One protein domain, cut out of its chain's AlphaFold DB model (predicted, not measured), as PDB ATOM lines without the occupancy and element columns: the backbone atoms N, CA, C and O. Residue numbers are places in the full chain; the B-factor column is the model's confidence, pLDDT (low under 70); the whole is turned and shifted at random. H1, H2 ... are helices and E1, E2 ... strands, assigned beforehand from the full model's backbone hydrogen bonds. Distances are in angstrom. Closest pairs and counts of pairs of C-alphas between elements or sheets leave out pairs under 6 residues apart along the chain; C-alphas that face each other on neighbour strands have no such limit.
ATOM      1  N   LYS A 278     -30.748  53.290  23.622       79.25
ATOM      2  CA  LYS A 278     -31.351  53.140  24.948       79.25
ATOM      3  C   LYS A 278     -30.513  52.219  25.829       79.25
ATOM      4  O   LYS A 278     -30.219  52.550  26.973       79.25
ATOM      5  N   VAL A 279     -30.081  51.086  25.273       79.94
ATOM      6  CA  VAL A 279     -29.162  50.141  25.923       79.94
ATOM      7  C   VAL A 279     -27.935  49.962  25.047       79.94
ATOM      8  O   VAL A 279     -28.044  49.812  23.829       79.94
ATOM      9  N   LYS A 280     -26.761  49.960  25.677       85.50
ATOM     10  CA  LYS A 280     -25.483  49.658  25.038       85.50
ATOM     11  C   LYS A 280     -24.820  48.507  25.790       85.50
ATOM     12  O   LYS A 280     -24.373  48.696  26.914       85.50
ATOM     13  N   LEU A 281     -24.740  47.342  25.154       83.06
ATOM     14  CA  LEU A 281     -24.081  46.148  25.682       83.06
ATOM     15  C   LEU A 281     -22.755  45.947  24.944       83.06
ATOM     16  O   LEU A 281     -22.730  45.855  23.719       83.06
ATOM     17  N   LYS A 282     -21.643  45.882  25.675       87.75
ATOM     18  CA  LYS A 282     -20.306  45.708  25.097       87.75
ATOM     19  C   LYS A 282     -19.747  44.358  25.525       87.75
ATOM     20  O   LYS A 282     -19.548  44.131  26.708       87.75
ATOM     21  N   ILE A 283     -19.455  43.497  24.552       83.88
ATOM     22  CA  ILE A 283     -18.885  42.169  24.785       83.88
ATOM     23  C   ILE A 283     -17.519  42.113  24.094       83.88
ATOM     24  O   ILE A 283     -17.467  42.133  22.861       83.88
ATOM     25  N   PRO A 284     -16.400  42.031  24.840       80.19
ATOM     26  CA  PRO A 284     -15.052  42.216  24.294       80.19
ATOM     27  C   PRO A 284     -14.717  41.368  23.057       80.19
ATOM     28  O   PRO A 284     -14.077  41.859  22.126       80.19
ATOM     29  N   ARG A 285     -15.167  40.106  23.029       84.50
ATOM     30  CA  ARG A 285     -14.884  39.147  21.946       84.50
ATOM     31  C   ARG A 285     -15.878  39.188  20.787       84.50
ATOM     32  O   ARG A 285     -15.641  38.534  19.780       84.50
ATOM     33  N   GLU A 286     -16.979  39.916  20.920       88.56
ATOM     34  CA  GLU A 286     -18.034  39.923  19.908       88.56
ATOM     35  C   GLU A 286     -18.199  41.291  19.268       88.56
ATOM     36  O   GLU A 286     -18.242  41.397  18.045       88.56
ATOM     37  N   GLY A 287     -18.291  42.339  20.083       89.56
ATOM     38  CA  GLY A 287     -18.578  43.679  19.611       89.56
ATOM     39  C   GLY A 287     -19.428  44.486  20.577       89.56
ATOM     40  O   GLY A 287     -19.474  44.235  21.780       89.56
ATOM     41  N   THR A 288     -20.087  45.499  20.028       88.88
ATOM     42  CA  THR A 288     -21.026  46.347  20.757       88.88
ATOM     43  C   THR A 288     -22.415  46.212  20.155       88.88
ATOM     44  O   THR A 288     -22.598  46.329  18.945       88.88
ATOM     45  N   TYR A 289     -23.391  45.995  21.022       89.00
ATOM     46  CA  TYR A 289     -24.798  45.870  20.697       89.00
ATOM     47  C   TYR A 289     -25.550  47.080  21.235       89.00
ATOM     48  O   TYR A 289     -25.302  47.548  22.348       89.00
ATOM     49  N   PHE A 290     -26.473  47.589  20.435       86.56
ATOM     50  CA  PHE A 290     -27.240  48.787  20.716       86.56
ATOM     51  C   PHE A 290     -28.718  48.470  20.526       86.56
ATOM     52  O   PHE A 290     -29.147  48.176  19.411       86.56
ATOM     53  N   LEU A 291     -29.487  48.546  21.608       85.38
ATOM     54  CA  LEU A 291     -30.942  48.615  21.543       85.38
ATOM     55  C   LEU A 291     -31.309  50.093  21.481       85.38
ATOM     56  O   LEU A 291     -30.921  50.856  22.368       85.38
ATOM     57  N   MET A 292     -31.981  50.509  20.418       84.94
ATOM     58  CA  MET A 292     -32.297  51.912  20.169       84.94
ATOM     59  C   MET A 292     -33.485  52.377  21.016       84.94
ATOM     60  O   MET A 292     -34.120  51.594  21.717       84.94
ATOM     61  N   SER A 293     -33.740  53.682  21.020       79.06
ATOM     62  CA  SER A 293     -34.784  54.290  21.851       79.06
ATOM     63  C   SER A 293     -36.130  54.366  21.143       79.06
ATOM     64  O   SER A 293     -37.116  54.706  21.793       79.06
ATOM     65  N   ASN A 294     -36.186  54.097  19.834       71.38
ATOM     66  CA  ASN A 294     -37.449  54.052  19.105       71.38
ATOM     67  C   ASN A 294     -38.292  52.902  19.651       71.38
ATOM     68  O   ASN A 294     -37.747  51.844  19.902       71.38
ATOM     69  N   HIS A 295     -39.590  53.114  19.835       68.06
ATOM     70  CA  HIS A 295     -40.593  52.123  20.227       68.06
ATOM     71  C   HIS A 295     -40.243  51.171  21.403       68.06
ATOM     72  O   HIS A 295     -39.428  50.261  21.291       68.06
ATOM     73  N   SER A 296     -41.000  51.226  22.503       56.72
ATOM     74  CA  SER A 296     -40.771  50.383  23.699       56.72
ATOM     75  C   SER A 296     -40.739  48.865  23.437       56.72
ATOM     76  O   SER A 296     -39.918  48.152  24.000       56.72
ATOM     77  N   THR A 297     -41.617  48.348  22.573       58.91
ATOM     78  CA  THR A 297     -41.729  46.898  22.300       58.91
ATOM     79  C   THR A 297     -40.856  46.384  21.147       58.91
ATOM     80  O   THR A 297     -40.416  45.226  21.161       58.91
ATOM     81  N   PHE A 298     -40.619  47.227  20.139       68.19
ATOM     82  CA  PHE A 298     -40.005  46.861  18.862       68.19
ATOM     83  C   PHE A 298     -38.861  47.810  18.497       68.19
ATOM     84  O   PHE A 298     -38.734  48.203  17.341       68.19
ATOM     85  N   ALA A 299     -38.019  48.158  19.464       75.69
ATOM     86  CA  ALA A 299     -36.866  49.006  19.214       75.69
ATOM     87  C   ALA A 299     -35.930  48.444  18.147       75.69
ATOM     88  O   ALA A 299     -35.737  47.226  18.044       75.69
ATOM     89  N   ASP A 300     -35.349  49.342  17.355       86.19
ATOM     90  CA  ASP A 300     -34.316  48.966  16.401       86.19
ATOM     91  C   ASP A 300     -33.105  48.429  17.158       86.19
ATOM     92  O   ASP A 300     -32.814  48.807  18.298       86.19
ATOM     93  N   PHE A 301     -32.395  47.509  16.518       89.00
ATOM     94  CA  PHE A 301     -31.256  46.850  17.133       89.00
ATOM     95  C   PHE A 301     -30.070  46.859  16.188       89.00
ATOM     96  O   PHE A 301     -30.164  46.439  15.034       89.00
ATOM     97  N   ARG A 302     -28.924  47.317  16.683       93.00
ATOM     98  CA  ARG A 302     -27.689  47.397  15.912       93.00
ATOM     99  C   ARG A 302     -26.584  46.620  16.606       93.00
ATOM    100  O   ARG A 302     -26.350  46.798  17.793       93.00
ATOM    101  N   ALA A 303     -25.871  45.807  15.842       92.94
ATOM    102  CA  ALA A 303     -24.664  45.122  16.270       92.94
ATOM    103  C   ALA A 303     -23.475  45.639  15.455       92.94
ATOM    104  O   ALA A 303     -23.507  45.630  14.223       92.94
ATOM    105  N   GLU A 304     -22.425  46.083  16.134       93.62
ATOM    106  CA  GLU A 304     -21.133  46.434  15.550       93.62
ATOM    107  C   GLU A 304     -20.095  45.426  16.034       93.62
ATOM    108  O   GLU A 304     -19.753  45.408  17.217       93.62
ATOM    109  N   PHE A 305     -19.601  44.577  15.135       93.00
ATOM    110  CA  PHE A 305     -18.748  43.462  15.528       93.00
ATOM    111  C   PHE A 305     -17.278  43.869  15.675       93.00
ATOM    112  O   PHE A 305     -16.737  44.673  14.908       93.00
ATOM    113  N   SER A 306     -16.614  43.270  16.660       85.50
ATOM    114  CA  SER A 306     -15.167  43.316  16.860       85.50
ATOM    115  C   SER A 306     -14.551  41.937  16.587       85.50
ATOM    116  O   SER A 306     -15.244  40.923  16.506       85.50
ATOM    117  N   SER A 307     -13.223  41.887  16.457       82.25
ATOM    118  CA  SER A 307     -12.449  40.641  16.326       82.25
ATOM    119  C   SER A 307     -12.838  39.763  15.115       82.25
ATOM    120  O   SER A 307     -13.145  40.294  14.051       82.25
ATOM    121  N   VAL A 308     -12.810  38.432  15.266       82.19
ATOM    122  CA  VAL A 308     -13.059  37.422  14.221       82.19
ATOM    123  C   VAL A 308     -14.419  37.615  13.550       82.19
ATOM    124  O   VAL A 308     -14.544  37.398  12.349       82.19
ATOM    125  N   LEU A 309     -15.440  38.068  14.288       85.38
ATOM    126  CA  LEU A 309     -16.765  38.316  13.715       85.38
ATOM    127  C   LEU A 309     -16.744  39.453  12.689       85.38
ATOM    128  O   LEU A 309     -17.420  39.345  11.668       85.38
ATOM    129  N   LYS A 310     -15.916  40.486  12.903       85.81
ATOM    130  CA  LYS A 310     -15.764  41.623  11.981       85.81
ATOM    131  C   LYS A 310     -15.244  41.195  10.606       85.81
ATOM    132  O   LYS A 310     -15.620  41.787   9.593       85.81
ATOM    133  N   ASP A 311     -14.411  40.157  10.568       85.00
ATOM    134  CA  ASP A 311     -13.885  39.594   9.321       85.00
ATOM    135  C   ASP A 311     -14.959  38.831   8.527       85.00
ATOM    136  O   ASP A 311     -14.832  38.671   7.307       85.00
ATOM    137  N   LEU A 312     -16.032  38.398   9.202       86.38
ATOM    138  CA  LEU A 312     -17.192  37.745   8.595       86.38
ATOM    139  C   LEU A 312     -18.252  38.772   8.178       86.38
ATOM    140  O   LEU A 312     -18.707  38.762   7.033       86.38
ATOM    141  N   VAL A 313     -18.648  39.652   9.100       90.62
ATOM    142  CA  VAL A 313     -19.672  40.689   8.928       90.62
ATOM    143  C   VAL A 313     -19.271  41.898   9.771       90.62
ATOM    144  O   VAL A 313     -18.979  41.769  10.952       90.62
ATOM    145  N   LEU A 314     -19.289  43.094   9.184       90.88
ATOM    146  CA  LEU A 314     -18.882  44.323   9.866       90.88
ATOM    147  C   LEU A 314     -19.922  44.774  10.899       90.88
ATOM    148  O   LEU A 314     -19.586  45.184  12.008       90.88
ATOM    149  N   SER A 315     -21.195  44.744  10.510       94.19
ATOM    150  CA  SER A 315     -22.312  45.134  11.371       94.19
ATOM    151  C   SER A 315     -23.623  44.548  10.869       94.19
ATOM    152  O   SER A 315     -23.757  44.228   9.684       94.19
ATOM    153  N   VAL A 316     -24.593  44.442  11.772       93.50
ATOM    154  CA  VAL A 316     -25.975  44.094  11.441       93.50
ATOM    155  C   VAL A 316     -26.919  45.129  12.028       93.50
ATOM    156  O   VAL A 316     -26.723  45.594  13.149       93.50
ATOM    157  N   HIS A 317     -27.943  45.488  11.263       92.56
ATOM    158  CA  HIS A 317     -28.986  46.406  11.688       92.56
ATOM    159  C   HIS A 317     -30.359  45.772  11.465       92.56
ATOM    160  O   HIS A 317     -30.713  45.440  10.338       92.56
ATOM    161  N   LEU A 318     -31.113  45.586  12.541       88.88
ATOM    162  CA  LEU A 318     -32.506  45.170  12.522       88.88
ATOM    163  C   LEU A 318     -33.374  46.425  12.621       88.88
ATOM    164  O   LEU A 318     -33.395  47.074  13.667       88.88
ATOM    165  N   THR A 319     -34.092  46.729  11.543       80.06
ATOM    166  CA  THR A 319     -35.095  47.795  11.503       80.06
ATOM    167  C   THR A 319     -36.470  47.169  11.677       80.06
ATOM    168  O   THR A 319     -37.028  46.537  10.772       80.06
ATOM    169  N   ASN A 320     -37.052  47.315  12.862       65.19
ATOM    170  CA  ASN A 320     -38.350  46.698  13.134       65.19
ATOM    171  C   ASN A 320     -39.485  47.406  12.388       65.19
ATOM    172  O   ASN A 320     -40.459  46.752  12.011       65.19
ATOM    173  N   TYR A 321     -39.310  48.693  12.068       56.19
ATOM    174  CA  TYR A 321     -40.236  49.450  11.222       56.19
ATOM    175  C   TYR A 321     -40.463  48.788   9.850       56.19
ATOM    176  O   TYR A 321     -41.584  48.752   9.350       56.19
ATOM    177  N   GLN A 322     -39.422  48.190   9.261       58.62
ATOM    178  CA  GLN A 322     -39.512  47.519   7.955       58.62
ATOM    179  C   GLN A 322     -39.527  45.991   8.062       58.62
ATOM    180  O   GLN A 322     -39.704  45.309   7.056       58.62
ATOM    181  N   SER A 323     -39.387  45.439   9.276       74.06
ATOM    182  CA  SER A 323     -39.147  44.006   9.489       74.06
ATOM    183  C   SER A 323     -37.981  43.492   8.629       74.06
ATOM    184  O   SER A 323     -38.031  42.379   8.097       74.06
ATOM    185  N   THR A 324     -36.940  44.319   8.492       84.12
ATOM    186  CA  THR A 324     -35.779  44.071   7.634       84.12
ATOM    187  C   THR A 324     -34.524  43.953   8.487       84.12
ATOM    188  O   THR A 324     -34.347  44.663   9.474       84.12
ATOM    189  N   ILE A 325     -33.639  43.041   8.101       89.44
ATOM    190  CA  ILE A 325     -32.328  42.845   8.713       89.44
ATOM    191  C   ILE A 325     -31.271  43.123   7.657       89.44
ATOM    192  O   ILE A 325     -31.252  42.493   6.602       89.44
ATOM    193  N   ILE A 326     -30.376  44.054   7.951       92.06
ATOM    194  CA  ILE A 326     -29.341  44.518   7.038       92.06
ATOM    195  C   ILE A 326     -27.994  44.015   7.538       92.06
ATOM    196  O   ILE A 326     -27.520  44.450   8.586       92.06
ATOM    197  N   PHE A 327     -27.358  43.132   6.775       93.75
ATOM    198  CA  PHE A 327     -25.985  42.694   7.004       93.75
ATOM    199  C   PHE A 327     -25.042  43.569   6.187       93.75
ATOM    200  O   PHE A 327     -25.199  43.683   4.973       93.75
ATOM    201  N   THR A 328     -24.045  44.166   6.834       92.75
ATOM    202  CA  THR A 328     -22.992  44.930   6.155       92.75
ATOM    203  C   THR A 328     -21.715  44.102   6.123       92.75
ATOM    204  O   THR A 328     -21.175  43.740   7.169       92.75
ATOM    205  N   SER A 329     -21.220  43.795   4.927       90.38
ATOM    206  CA  SER A 329     -19.975  43.055   4.730       90.38
ATOM    207  C   SER A 329     -18.748  43.895   5.103       90.38
ATOM    208  O   SER A 329     -18.815  45.118   5.245       90.38
ATOM    209  N   LYS A 330     -17.578  43.249   5.171       86.19
ATOM    210  CA  LYS A 330     -16.284  43.931   5.350       86.19
ATOM    211  C   LYS A 330     -15.960  44.960   4.261       86.19
ATOM    212  O   LYS A 330     -15.229  45.907   4.519       86.19
ATOM    213  N   SER A 331     -16.496  44.784   3.051       86.06
ATOM    214  CA  SER A 331     -16.322  45.728   1.940       86.06
ATOM    215  C   SER A 331     -17.345  46.868   1.957       86.06
ATOM    216  O   SER A 331     -17.350  47.691   1.049       86.06
ATOM    217  N   GLY A 332     -18.225  46.914   2.964       85.19
ATOM    218  CA  GLY A 332     -19.286  47.913   3.085       85.19
ATOM    219  C   GLY A 332     -20.529  47.619   2.239       85.19
ATOM    220  O   GLY A 332     -21.500  48.370   2.321       85.19
ATOM    221  N   LYS A 333     -20.538  46.528   1.457       89.31
ATOM    222  CA  LYS A 333     -21.737  46.084   0.729       89.31
ATOM    223  C   LYS A 333     -22.808  45.623   1.713       89.31
ATOM    224  O   LYS A 333     -22.495  45.017   2.736       89.31
ATOM    225  N   ARG A 334     -24.072  45.895   1.391       91.50
ATOM    226  CA  ARG A 334     -25.219  45.574   2.245       91.50
ATOM    227  C   ARG A 334     -26.077  44.492   1.612       91.50
ATOM    228  O   ARG A 334     -26.315  44.527   0.410       91.50
ATOM    229  N   ILE A 335     -26.553  43.567   2.439       91.56
ATOM    230  CA  ILE A 335     -27.536  42.553   2.067       91.56
ATOM    231  C   ILE A 335     -28.719  42.687   3.013       91.56
ATOM    232  O   ILE A 335     -28.555  42.652   4.233       91.56
ATOM    233  N   GLU A 336     -29.907  42.822   2.443       92.31
ATOM    234  CA  GLU A 336     -31.142  43.004   3.199       92.31
ATOM    235  C   GLU A 336     -31.972  41.724   3.185       92.31
ATOM    236  O   GLU A 336     -32.281  41.184   2.120       92.31
ATOM    237  N   PHE A 337     -32.362  41.253   4.360       89.81
ATOM    238  CA  PHE A 337     -33.230  40.100   4.542       89.81
ATOM    239  C   PHE A 337     -34.539  40.515   5.181       89.81
ATOM    240  O   PHE A 337     -34.572  41.354   6.076       89.81
ATOM    241  N   GLN A 338     -35.622  39.862   4.782       86.94
ATOM    242  CA  GLN A 338     -36.861  39.932   5.540       86.94
ATOM    243  C   GLN A 338     -36.697  39.121   6.828       86.94
ATOM    244  O   GLN A 338     -36.275  37.962   6.786       86.94
ATOM    245  N   LYS A 339     -37.057  39.714   7.971       84.94
ATOM    246  CA  LYS A 339     -36.874  39.110   9.298       84.94
ATOM    247  C   LYS A 339     -37.463  37.706   9.391       84.94
ATOM    248  O   LYS A 339     -36.785  36.799   9.853       84.94
ATOM    249  N   TYR A 340     -38.679  37.509   8.881       83.75
ATOM    250  CA  TYR A 340     -39.363  36.215   8.961       83.75
ATOM    251  C   TYR A 340     -38.602  35.077   8.256       83.75
ATOM    252  O   TYR A 340     -38.763  33.916   8.623       83.75
ATOM    253  N   VAL A 341     -37.788  35.390   7.240       85.44
ATOM    254  CA  VAL A 341     -36.972  34.394   6.538       85.44
ATOM    255  C   VAL A 341     -35.839  33.936   7.446       85.44
ATOM    256  O   VAL A 341     -35.669  32.736   7.648       85.44
ATOM    257  N   LEU A 342     -35.111  34.880   8.048       86.94
ATOM    258  CA  LEU A 342     -34.029  34.555   8.977       86.94
ATOM    259  C   LEU A 342     -34.550  33.933  10.277       86.94
ATOM    260  O   LEU A 342     -33.910  33.023  10.791       86.94
ATOM    261  N   ASP A 343     -35.721  34.346  10.770       85.62
ATOM    262  CA  ASP A 343     -36.403  33.698  11.897       85.62
ATOM    263  C   ASP A 343     -36.631  32.207  11.615       85.62
ATOM    264  O   ASP A 343     -36.301  31.371  12.451       85.62
ATOM    265  N   ARG A 344     -37.145  31.858  10.426       84.00
ATOM    266  CA  ARG A 344     -37.369  30.456  10.040       84.00
ATOM    267  C   ARG A 344     -36.066  29.692   9.850       84.00
ATOM    268  O   ARG A 344     -35.964  28.558  10.300       84.00
ATOM    269  N   MET A 345     -35.071  30.297   9.199       83.00
ATOM    270  CA  MET A 345     -33.780  29.636   8.974       83.00
ATOM    271  C   MET A 345     -33.003  29.425  10.277       83.00
ATOM    272  O   MET A 345     -32.324  28.417  10.429       83.00
ATOM    273  N   GLY A 346     -33.121  30.354  11.230       80.94
ATOM    274  CA  GLY A 346     -32.415  30.319  12.510       80.94
ATOM    275  C   GLY A 346     -32.765  29.123  13.397       80.94
ATOM    276  O   GLY A 346     -31.971  28.787  14.277       80.94
ATOM    277  N   VAL A 347     -33.896  28.455  13.149       82.38
ATOM    278  CA  VAL A 347     -34.344  27.268  13.898       82.38
ATOM    279  C   VAL A 347     -33.513  26.023  13.565       82.38
ATOM    280  O   VAL A 347     -33.290  25.196  14.441       82.38
ATOM    281  N   TYR A 348     -33.010  25.898  12.336       79.75
ATOM    282  CA  TYR A 348     -32.376  24.665  11.850       79.75
ATOM    283  C   TYR A 348     -30.862  24.710  11.969       79.75
ATOM    284  O   TYR A 348     -30.238  25.651  11.479       79.75
ATOM    285  N   GLU A 349     -30.251  23.719  12.616       74.81
ATOM    286  CA  GLU A 349     -28.798  23.675  12.841       74.81
ATOM    287  C   GLU A 349     -28.006  23.792  11.535       74.81
ATOM    288  O   GLU A 349     -27.061  24.585  11.465       74.81
ATOM    289  N   GLU A 350     -28.451  23.078  10.500       78.25
ATOM    290  CA  GLU A 350     -27.838  23.066   9.177       78.25
ATOM    291  C   GLU A 350     -28.573  23.972   8.182       78.25
ATOM    292  O   GLU A 350     -29.802  24.022   8.104       78.25
ATOM    293  N   VAL A 351     -27.791  24.678   7.363       81.12
ATOM    294  CA  VAL A 351     -28.308  25.587   6.331       81.12
ATOM    295  C   VAL A 351     -29.083  24.825   5.254       81.12
ATOM    296  O   VAL A 351     -30.111  25.310   4.787       81.12
ATOM    297  N   ASP A 352     -28.610  23.637   4.875       80.31
ATOM    298  CA  ASP A 352     -29.245  22.819   3.840       80.31
ATOM    299  C   ASP A 352     -30.636  22.358   4.294       80.31
ATOM    300  O   ASP A 352     -31.611  22.535   3.564       80.31
ATOM    301  N   GLN A 353     -30.761  21.924   5.554       79.94
ATOM    302  CA  GLN A 353     -32.050  21.618   6.175       79.94
ATOM    303  C   GLN A 353     -32.988  22.837   6.179       79.94
ATOM    304  O   GLN A 353     -34.163  22.726   5.828       79.94
ATOM    305  N   ALA A 354     -32.472  24.027   6.511       78.50
ATOM    306  CA  ALA A 354     -33.266  25.257   6.476       78.50
ATOM    307  C   ALA A 354     -33.819  25.560   5.074       78.50
ATOM    308  O   ALA A 354     -34.951  26.031   4.932       78.50
ATOM    309  N   PHE A 355     -33.028  25.305   4.030       81.62
ATOM    310  CA  PHE A 355     -33.443  25.521   2.648       81.62
ATOM    311  C   PHE A 355     -34.497  24.528   2.167       81.62
ATOM    312  O   PHE A 355     -35.400  24.925   1.419       81.62
ATOM    313  N   GLU A 356     -34.400  23.268   2.588       79.19
ATOM    314  CA  GLU A 356     -35.396  22.243   2.275       79.19
ATOM    315  C   GLU A 356     -36.750  22.582   2.908       79.19
ATOM    316  O   GLU A 356     -37.769  22.624   2.212       79.19
ATOM    317  N   GLU A 357     -36.755  22.943   4.192       76.44
ATOM    318  CA  GLU A 357     -37.981  23.205   4.955       76.44
ATOM    319  C   GLU A 357     -38.692  24.503   4.547       76.44
ATOM    320  O   GLU A 357     -39.922  24.578   4.486       76.44
ATOM    321  N   ILE A 358     -37.940  25.554   4.206       73.31
ATOM    322  CA  ILE A 358     -38.526  26.844   3.795       73.31
ATOM    323  C   ILE A 358     -38.989  26.814   2.329       73.31
ATOM    324  O   ILE A 358     -39.647  27.754   1.879       73.31
ATOM    325  N   LYS A 359     -38.730  25.710   1.613       73.69
ATOM    326  CA  LYS A 359     -38.980  25.530   0.178       73.69
ATOM    327  C   LYS A 359     -38.242  26.588  -0.634       73.69
ATOM    328  O   LYS A 359     -38.808  27.617  -1.001       73.69
ATOM    329  N   TYR A 360     -36.967  26.306  -0.899       67.50
ATOM    330  CA  TYR A 360     -36.079  27.094  -1.756       67.50
ATOM    331  C   TYR A 360     -36.824  27.782  -2.916       67.50
ATOM    332  O   TYR A 360     -37.378  27.119  -3.794       67.50
ATOM    333  N   ASN A 361     -36.871  29.116  -2.889       80.12
ATOM    334  CA  ASN A 361     -37.632  29.941  -3.828       80.12
ATOM    335  C   ASN A 361     -36.740  31.002  -4.488       80.12
ATOM    336  O   ASN A 361     -35.592  31.212  -4.086       80.12
ATOM    337  N   ASP A 362     -37.283  31.715  -5.477       83.38
ATOM    338  CA  ASP A 362     -36.554  32.744  -6.232       83.38
ATOM    339  C   ASP A 362     -35.953  33.839  -5.338       83.38
ATOM    340  O   ASP A 362     -34.884  34.377  -5.634       83.38
ATOM    341  N   TYR A 363     -36.595  34.137  -4.204       85.62
ATOM    342  CA  TYR A 363     -36.061  35.071  -3.215       85.62
ATOM    343  C   TYR A 363     -34.757  34.551  -2.593       85.62
ATOM    344  O   TYR A 363     -33.755  35.265  -2.584       85.62
ATOM    345  N   LEU A 364     -34.742  33.307  -2.110       85.31
ATOM    346  CA  LEU A 364     -33.557  32.689  -1.507       85.31
ATOM    347  C   LEU A 364     -32.438  32.459  -2.529       85.31
ATOM    348  O   LEU A 364     -31.262  32.618  -2.191       85.31
ATOM    349  N   ILE A 365     -32.790  32.169  -3.785       85.88
ATOM    350  CA  ILE A 365     -31.847  32.111  -4.911       85.88
ATOM    351  C   ILE A 365     -31.178  33.471  -5.100       85.88
ATOM    352  O   ILE A 365     -29.951  33.572  -5.057       85.88
ATOM    353  N   LYS A 366     -31.975  34.537  -5.240       90.19
ATOM    354  CA  LYS A 366     -31.463  35.902  -5.393       90.19
ATOM    355  C   LYS A 366     -30.559  36.293  -4.224       90.19
ATOM    356  O   LYS A 366     -29.456  36.786  -4.441       90.19
ATOM    357  N   LYS A 367     -30.983  36.016  -2.987       90.81
ATOM    358  CA  LYS A 367     -30.174  36.303  -1.795       90.81
ATOM    359  C   LYS A 367     -28.879  35.500  -1.767       90.81
ATOM    360  O   LYS A 367     -27.853  36.045  -1.387       90.81
ATOM    361  N   SER A 368     -28.885  34.254  -2.234       88.88
ATOM    362  CA  SER A 368     -27.665  33.442  -2.336       88.88
ATOM    363  C   SER A 368     -26.630  34.069  -3.275       88.88
ATOM    364  O   SER A 368     -25.444  34.082  -2.943       88.88
ATOM    365  N   TYR A 369     -27.066  34.654  -4.396       90.19
ATOM    366  CA  TYR A 369     -26.176  35.421  -5.272       90.19
ATOM    367  C   TYR A 369     -25.616  36.666  -4.570       90.19
ATOM    368  O   TYR A 369     -24.399  36.848  -4.545       90.19
ATOM    369  N   GLU A 370     -26.468  37.473  -3.928       91.69
ATOM    370  CA  GLU A 370     -26.043  38.676  -3.187       91.69
ATOM    371  C   GLU A 370     -25.022  38.350  -2.076       91.69
ATOM    372  O   GLU A 370     -24.026  39.053  -1.891       91.69
ATOM    373  N   ILE A 371     -25.234  37.245  -1.359       90.62
ATOM    374  CA  ILE A 371     -24.341  36.738  -0.307       90.62
ATOM    375  C   ILE A 371     -22.986  36.331  -0.878       90.62
ATOM    376  O   ILE A 371     -21.946  36.728  -0.340       90.62
ATOM    377  N   SER A 372     -22.997  35.596  -1.991       87.38
ATOM    378  CA  SER A 372     -21.780  35.193  -2.693       87.38
ATOM    379  C   SER A 372     -20.982  36.407  -3.175       87.38
ATOM    380  O   SER A 372     -19.768  36.455  -2.992       87.38
ATOM    381  N   GLU A 373     -21.641  37.429  -3.729       88.44
ATOM    382  CA  GLU A 373     -20.992  38.674  -4.175       88.44
ATOM    383  C   GLU A 373     -20.397  39.512  -3.036       88.44
ATOM    384  O   GLU A 373     -19.485  40.323  -3.252       88.44
ATOM    385  N   CYS A 374     -20.923  39.350  -1.823       86.50
ATOM    386  CA  CYS A 374     -20.390  39.974  -0.619       86.50
ATOM    387  C   CYS A 374     -19.277  39.150   0.041       86.50
ATOM    388  O   CYS A 374     -18.648  39.638   0.981       86.50
ATOM    389  N   GLY A 375     -19.017  37.927  -0.440       85.62
ATOM    390  CA  GLY A 375     -18.015  37.020   0.118       85.62
ATOM    391  C   GLY A 375     -18.373  36.493   1.511       85.62
ATOM    392  O   GLY A 375     -17.477  36.148   2.281       85.62
ATOM    393  N   ILE A 376     -19.664  36.460   1.851       86.94
ATOM    394  CA  ILE A 376     -20.172  35.944   3.126       86.94
ATOM    395  C   ILE A 376     -20.692  34.520   2.884       86.94
ATOM    396  O   ILE A 376     -21.192  34.213   1.809       86.94
ATOM    397  N   LYS A 377     -20.571  33.622   3.866       90.25
ATOM    398  CA  LYS A 377     -21.197  32.290   3.808       90.25
ATOM    399  C   LYS A 377     -22.560  32.321   4.496       90.25
ATOM    400  O   LYS A 377     -22.697  32.960   5.537       90.25
ATOM    401  N   TRP A 378     -23.534  31.571   3.980       89.62
ATOM    402  CA  TRP A 378     -24.850  31.428   4.618       89.62
ATOM    403  C   TRP A 378     -24.765  30.969   6.077       89.62
ATOM    404  O   TRP A 378     -25.443  31.530   6.930       89.62
ATOM    405  N   SER A 379     -23.873  30.025   6.388       88.94
ATOM    406  CA  SER A 379     -23.645  29.570   7.766       88.94
ATOM    407  C   SER A 379     -23.233  30.710   8.702       88.94
ATOM    408  O   SER A 379     -23.697  30.773   9.837       88.94
ATOM    409  N   ASN A 380     -22.428  31.663   8.219       90.62
ATOM    410  CA  ASN A 380     -22.053  32.840   9.000       90.62
ATOM    411  C   ASN A 380     -23.266  33.737   9.261       90.62
ATOM    412  O   ASN A 380     -23.424  34.219  10.375       90.62
ATOM    413  N   ILE A 381     -24.132  33.939   8.261       91.31
ATOM    414  CA  ILE A 381     -25.355  34.744   8.405       91.31
ATOM    415  C   ILE A 381     -26.277  34.135   9.461       91.31
ATOM    416  O   ILE A 381     -26.721  34.853  10.350       91.31
ATOM    417  N   ILE A 382     -26.517  32.823   9.409       90.25
ATOM    418  CA  ILE A 382     -27.388  32.136  10.373       90.25
ATOM    419  C   ILE A 382     -26.791  32.147  11.784       90.25
ATOM    420  O   ILE A 382     -27.494  32.468  12.741       90.25
ATOM    421  N   ASN A 383     -25.492  31.877  11.927       89.69
ATOM    422  CA  ASN A 383     -24.828  31.909  13.233       89.69
ATOM    423  C   ASN A 383     -24.839  33.312  13.850       89.69
ATOM    424  O   ASN A 383     -25.136  33.468  15.033       89.69
ATOM    425  N   ILE A 384     -24.570  34.342  13.045       92.19
ATOM    426  CA  ILE A 384     -24.642  35.735  13.490       92.19
ATOM    427  C   ILE A 384     -26.082  36.120  13.820       92.19
ATOM    428  O   ILE A 384     -26.313  36.822  14.799       92.19
ATOM    429  N   TRP A 385     -27.063  35.643  13.056       91.75
ATOM    430  CA  TRP A 385     -28.467  35.903  13.351       91.75
ATOM    431  C   TRP A 385     -28.896  35.313  14.699       91.75
ATOM    432  O   TRP A 385     -29.495  36.015  15.511       91.75
ATOM    433  N   ARG A 386     -28.520  34.065  14.993       88.25
ATOM    434  CA  ARG A 386     -28.747  33.441  16.310       88.25
ATOM    435  C   ARG A 386     -28.087  34.218  17.439       88.25
ATOM    436  O   ARG A 386     -28.711  34.459  18.468       88.25
ATOM    437  N   LEU A 387     -26.841  34.639  17.226       90.06
ATOM    438  CA  LEU A 387     -26.125  35.470  18.186       90.06
ATOM    439  C   LEU A 387     -26.891  36.770  18.458       90.06
ATOM    440  O   LEU A 387     -27.110  37.121  19.611       90.06
ATOM    441  N   ILE A 388     -27.364  37.447  17.409       90.25
ATOM    442  CA  ILE A 388     -28.166  38.669  17.529       90.25
ATOM    443  C   ILE A 388     -29.450  38.424  18.319       90.25
ATOM    444  O   ILE A 388     -29.780  39.244  19.169       90.25
ATOM    445  N   LEU A 389     -30.154  37.313  18.082       87.75
ATOM    446  CA  LEU A 389     -31.356  36.970  18.845       87.75
ATOM    447  C   LEU A 389     -31.052  36.815  20.340       87.75
ATOM    448  O   LEU A 389     -31.753  37.409  21.155       87.75
ATOM    449  N   ASN A 390     -29.975  36.112  20.697       86.19
ATOM    450  CA  ASN A 390     -29.557  35.970  22.096       86.19
ATOM    451  C   ASN A 390     -29.208  37.330  22.720       86.19
ATOM    452  O   ASN A 390     -29.705  37.674  23.788       86.19
ATOM    453  N   ARG A 391     -28.424  38.158  22.020       88.25
ATOM    454  CA  ARG A 391     -28.022  39.484  22.524       88.25
ATOM    455  C   ARG A 391     -29.171  40.482  22.586       88.25
ATOM    456  O   ARG A 391     -29.160  41.374  23.429       88.25
ATOM    457  N   LEU A 392     -30.188  40.327  21.744       85.56
ATOM    458  CA  LEU A 392     -31.419  41.104  21.843       85.56
ATOM    459  C   LEU A 392     -32.168  40.785  23.146       85.56
ATOM    460  O   LEU A 392     -32.656  41.710  23.794       85.56
ATOM    461  N   VAL A 393     -32.235  39.509  23.545       83.62
ATOM    462  CA  VAL A 393     -32.805  39.098  24.842       83.62
ATOM    463  C   VAL A 393     -31.985  39.698  25.985       83.62
ATOM    464  O   VAL A 393     -32.566  40.318  26.872       83.62
ATOM    465  N   ASP A 394     -30.652  39.613  25.933       79.31
ATOM    466  CA  ASP A 394     -29.777  40.204  26.957       79.31
ATOM    467  C   ASP A 394     -30.020  41.713  27.117       79.31
ATOM    468  O   ASP A 394     -30.223  42.206  28.229       79.31
ATOM    469  N   CYS A 395     -30.078  42.454  26.006       79.56
ATOM    470  CA  CYS A 395     -30.367  43.888  26.025       79.56
ATOM    471  C   CYS A 395     -31.759  44.203  26.592       79.56
ATOM    472  O   CYS A 395     -31.889  45.151  27.364       79.56
ATOM    473  N   LYS A 396     -32.787  43.412  26.254       79.25
ATOM    474  CA  LYS A 396     -34.135  43.568  26.826       79.25
ATOM    475  C   LYS A 396     -34.157  43.278  28.325       79.25
ATOM    476  O   LYS A 396     -34.806  43.990  29.083       79.25
ATOM    477  N   ASN A 397     -33.408  42.282  28.782       76.31
ATOM    478  CA  ASN A 397     -33.285  41.987  30.207       76.31
ATOM    479  C   ASN A 397     -32.578  43.124  30.960       76.31
ATOM    480  O   ASN A 397     -32.984  43.469  32.068       76.31
ATOM    481  N   LEU A 398     -31.551  43.738  30.364       74.06
ATOM    482  CA  LEU A 398     -30.895  44.925  30.924       74.06
ATOM    483  C   LEU A 398     -31.832  46.135  30.974       74.06
ATOM    484  O   LEU A 398     -31.858  46.842  31.978       74.06
ATOM    485  N   GLU A 399     -32.629  46.348  29.928       77.12
ATOM    486  CA  GLU A 399     -33.672  47.375  29.910       77.12
ATOM    487  C   GLU A 399     -34.676  47.168  31.052       77.12
ATOM    488  O   GLU A 399     -34.935  48.099  31.815       77.12
ATOM    489  N   LEU A 400     -35.188  45.944  31.224       71.62
ATOM    490  CA  LEU A 400     -36.121  45.594  32.298       71.62
ATOM    491  C   LEU A 400     -35.501  45.771  33.690       71.62
ATOM    492  O   LEU A 400     -36.154  46.307  34.584       71.62
ATOM    493  N   LYS A 401     -34.235  45.377  33.877       68.44
ATOM    494  CA  LYS A 401     -33.497  45.624  35.126       68.44
ATOM    495  C   LYS A 401     -33.371  47.121  35.413       68.44
ATOM    496  O   LYS A 401     -33.598  47.537  36.546       68.44
ATOM    497  N   GLY A 402     -33.062  47.926  34.395       64.69
ATOM    498  CA  GLY A 402     -33.008  49.384  34.509       64.69
ATOM    499  C   GLY A 402     -34.358  49.993  34.888       64.69
ATOM    500  O   GLY A 402     -34.427  50.830  35.785       64.69
TER     501      GLY A 402
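What this domain is: This is residues 278 to 402 of the 451 residues of an uncharacterized protein of Cryptosporidium ubiquitum (UniProt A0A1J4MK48). A twisted wall of six strands has one long helix, H5, running slantwise over one face, while the other face is bare. Toward the E5 and E6 side, H2, H3 and H4 gather round the first residues of H5, and the short H1 sits at the ends of the strands. The printed part has 125 residues with five named helices and six named strands, in the order E1 E2 E3 H1 E4 E5 E6 H2 H3 H4 H5. The sheet runs E1 E2 E3 E4 E5 E6, all antiparallel, and the class is mixed, helices and strands. The whole is compact, with a radius of gyration of the C-alphas of 14.4 A, and elongated in outline, spanning 43 by 28 by 24 A.

Where its parts are: E1, residues 278 to 283, begins at C-alpha 278 (-31.351, 53.140, 24.948) and is 16.6 A long. E2, residues 287 to 292, is 16.0 A long. E3 is residues 301 to 305, H1 307 to 312, E4 315 to 319, E5 324 to 328, E6 334 to 338, H2 339 to 345 and H3 351 to 357. H4, residues 362 to 373, is 16.8 A long and begins at C-alpha 362 (-36.554, 32.744, -6.232). H5, residues 378 to 402, is 35.8 A long and ends at C-alpha 402 (-33.008, 49.384, 34.509).

How they stand to each other: E1 E2 E3 and E4 E5 E6 are meanders, each strand the antiparallel neighbour of the one before. N 281 and O 289 of the hairpin E1 and E2 are 2.9 A apart, within hydrogen-bond range, as are N 303 and O 316 of E3 and E4, at 2.8 A. Two layers are formed, with H2, H4 and H5 on one face of the sheet. H5 has a height over the sheet of 8.6 A and lies over E1 and E2, and only just over E3 and E4 with 3 C-alphas each. On the local plane its line and that of E1 stand at 56 degrees, slantwise to the strands. Its closest C-alphas to E1 are those of Cys 395 and Val 279, 6.4 A. H5 only just touches H2, with 3 pairs of C-alphas within 8 A, by residues 382 to 385 alone; the closest are Ile 382 and Met 345, 7.0 A. H3 is not on the sheet. The closest C-alphas of H4 and E6 are those of Glu 370 and Ile 335, 6.7 A. H1 only grazes the sheet. In H2, H3, H4 and H5 every O i to N i+4 pair is within hydrogen-bond range; in H1 0 of 2 are, beside 3 of 3 O i to N i+3 pairs.

The domain as a whole: The C-alphas farthest apart, Asp 362 and Gly 402, are 44.2 A apart. The printed part has no cut, and no link is long. Mean pLDDT of the printed part is 83.7; residues 295 to 298, 320 to 322, 360 and 401 to 402 are under 70.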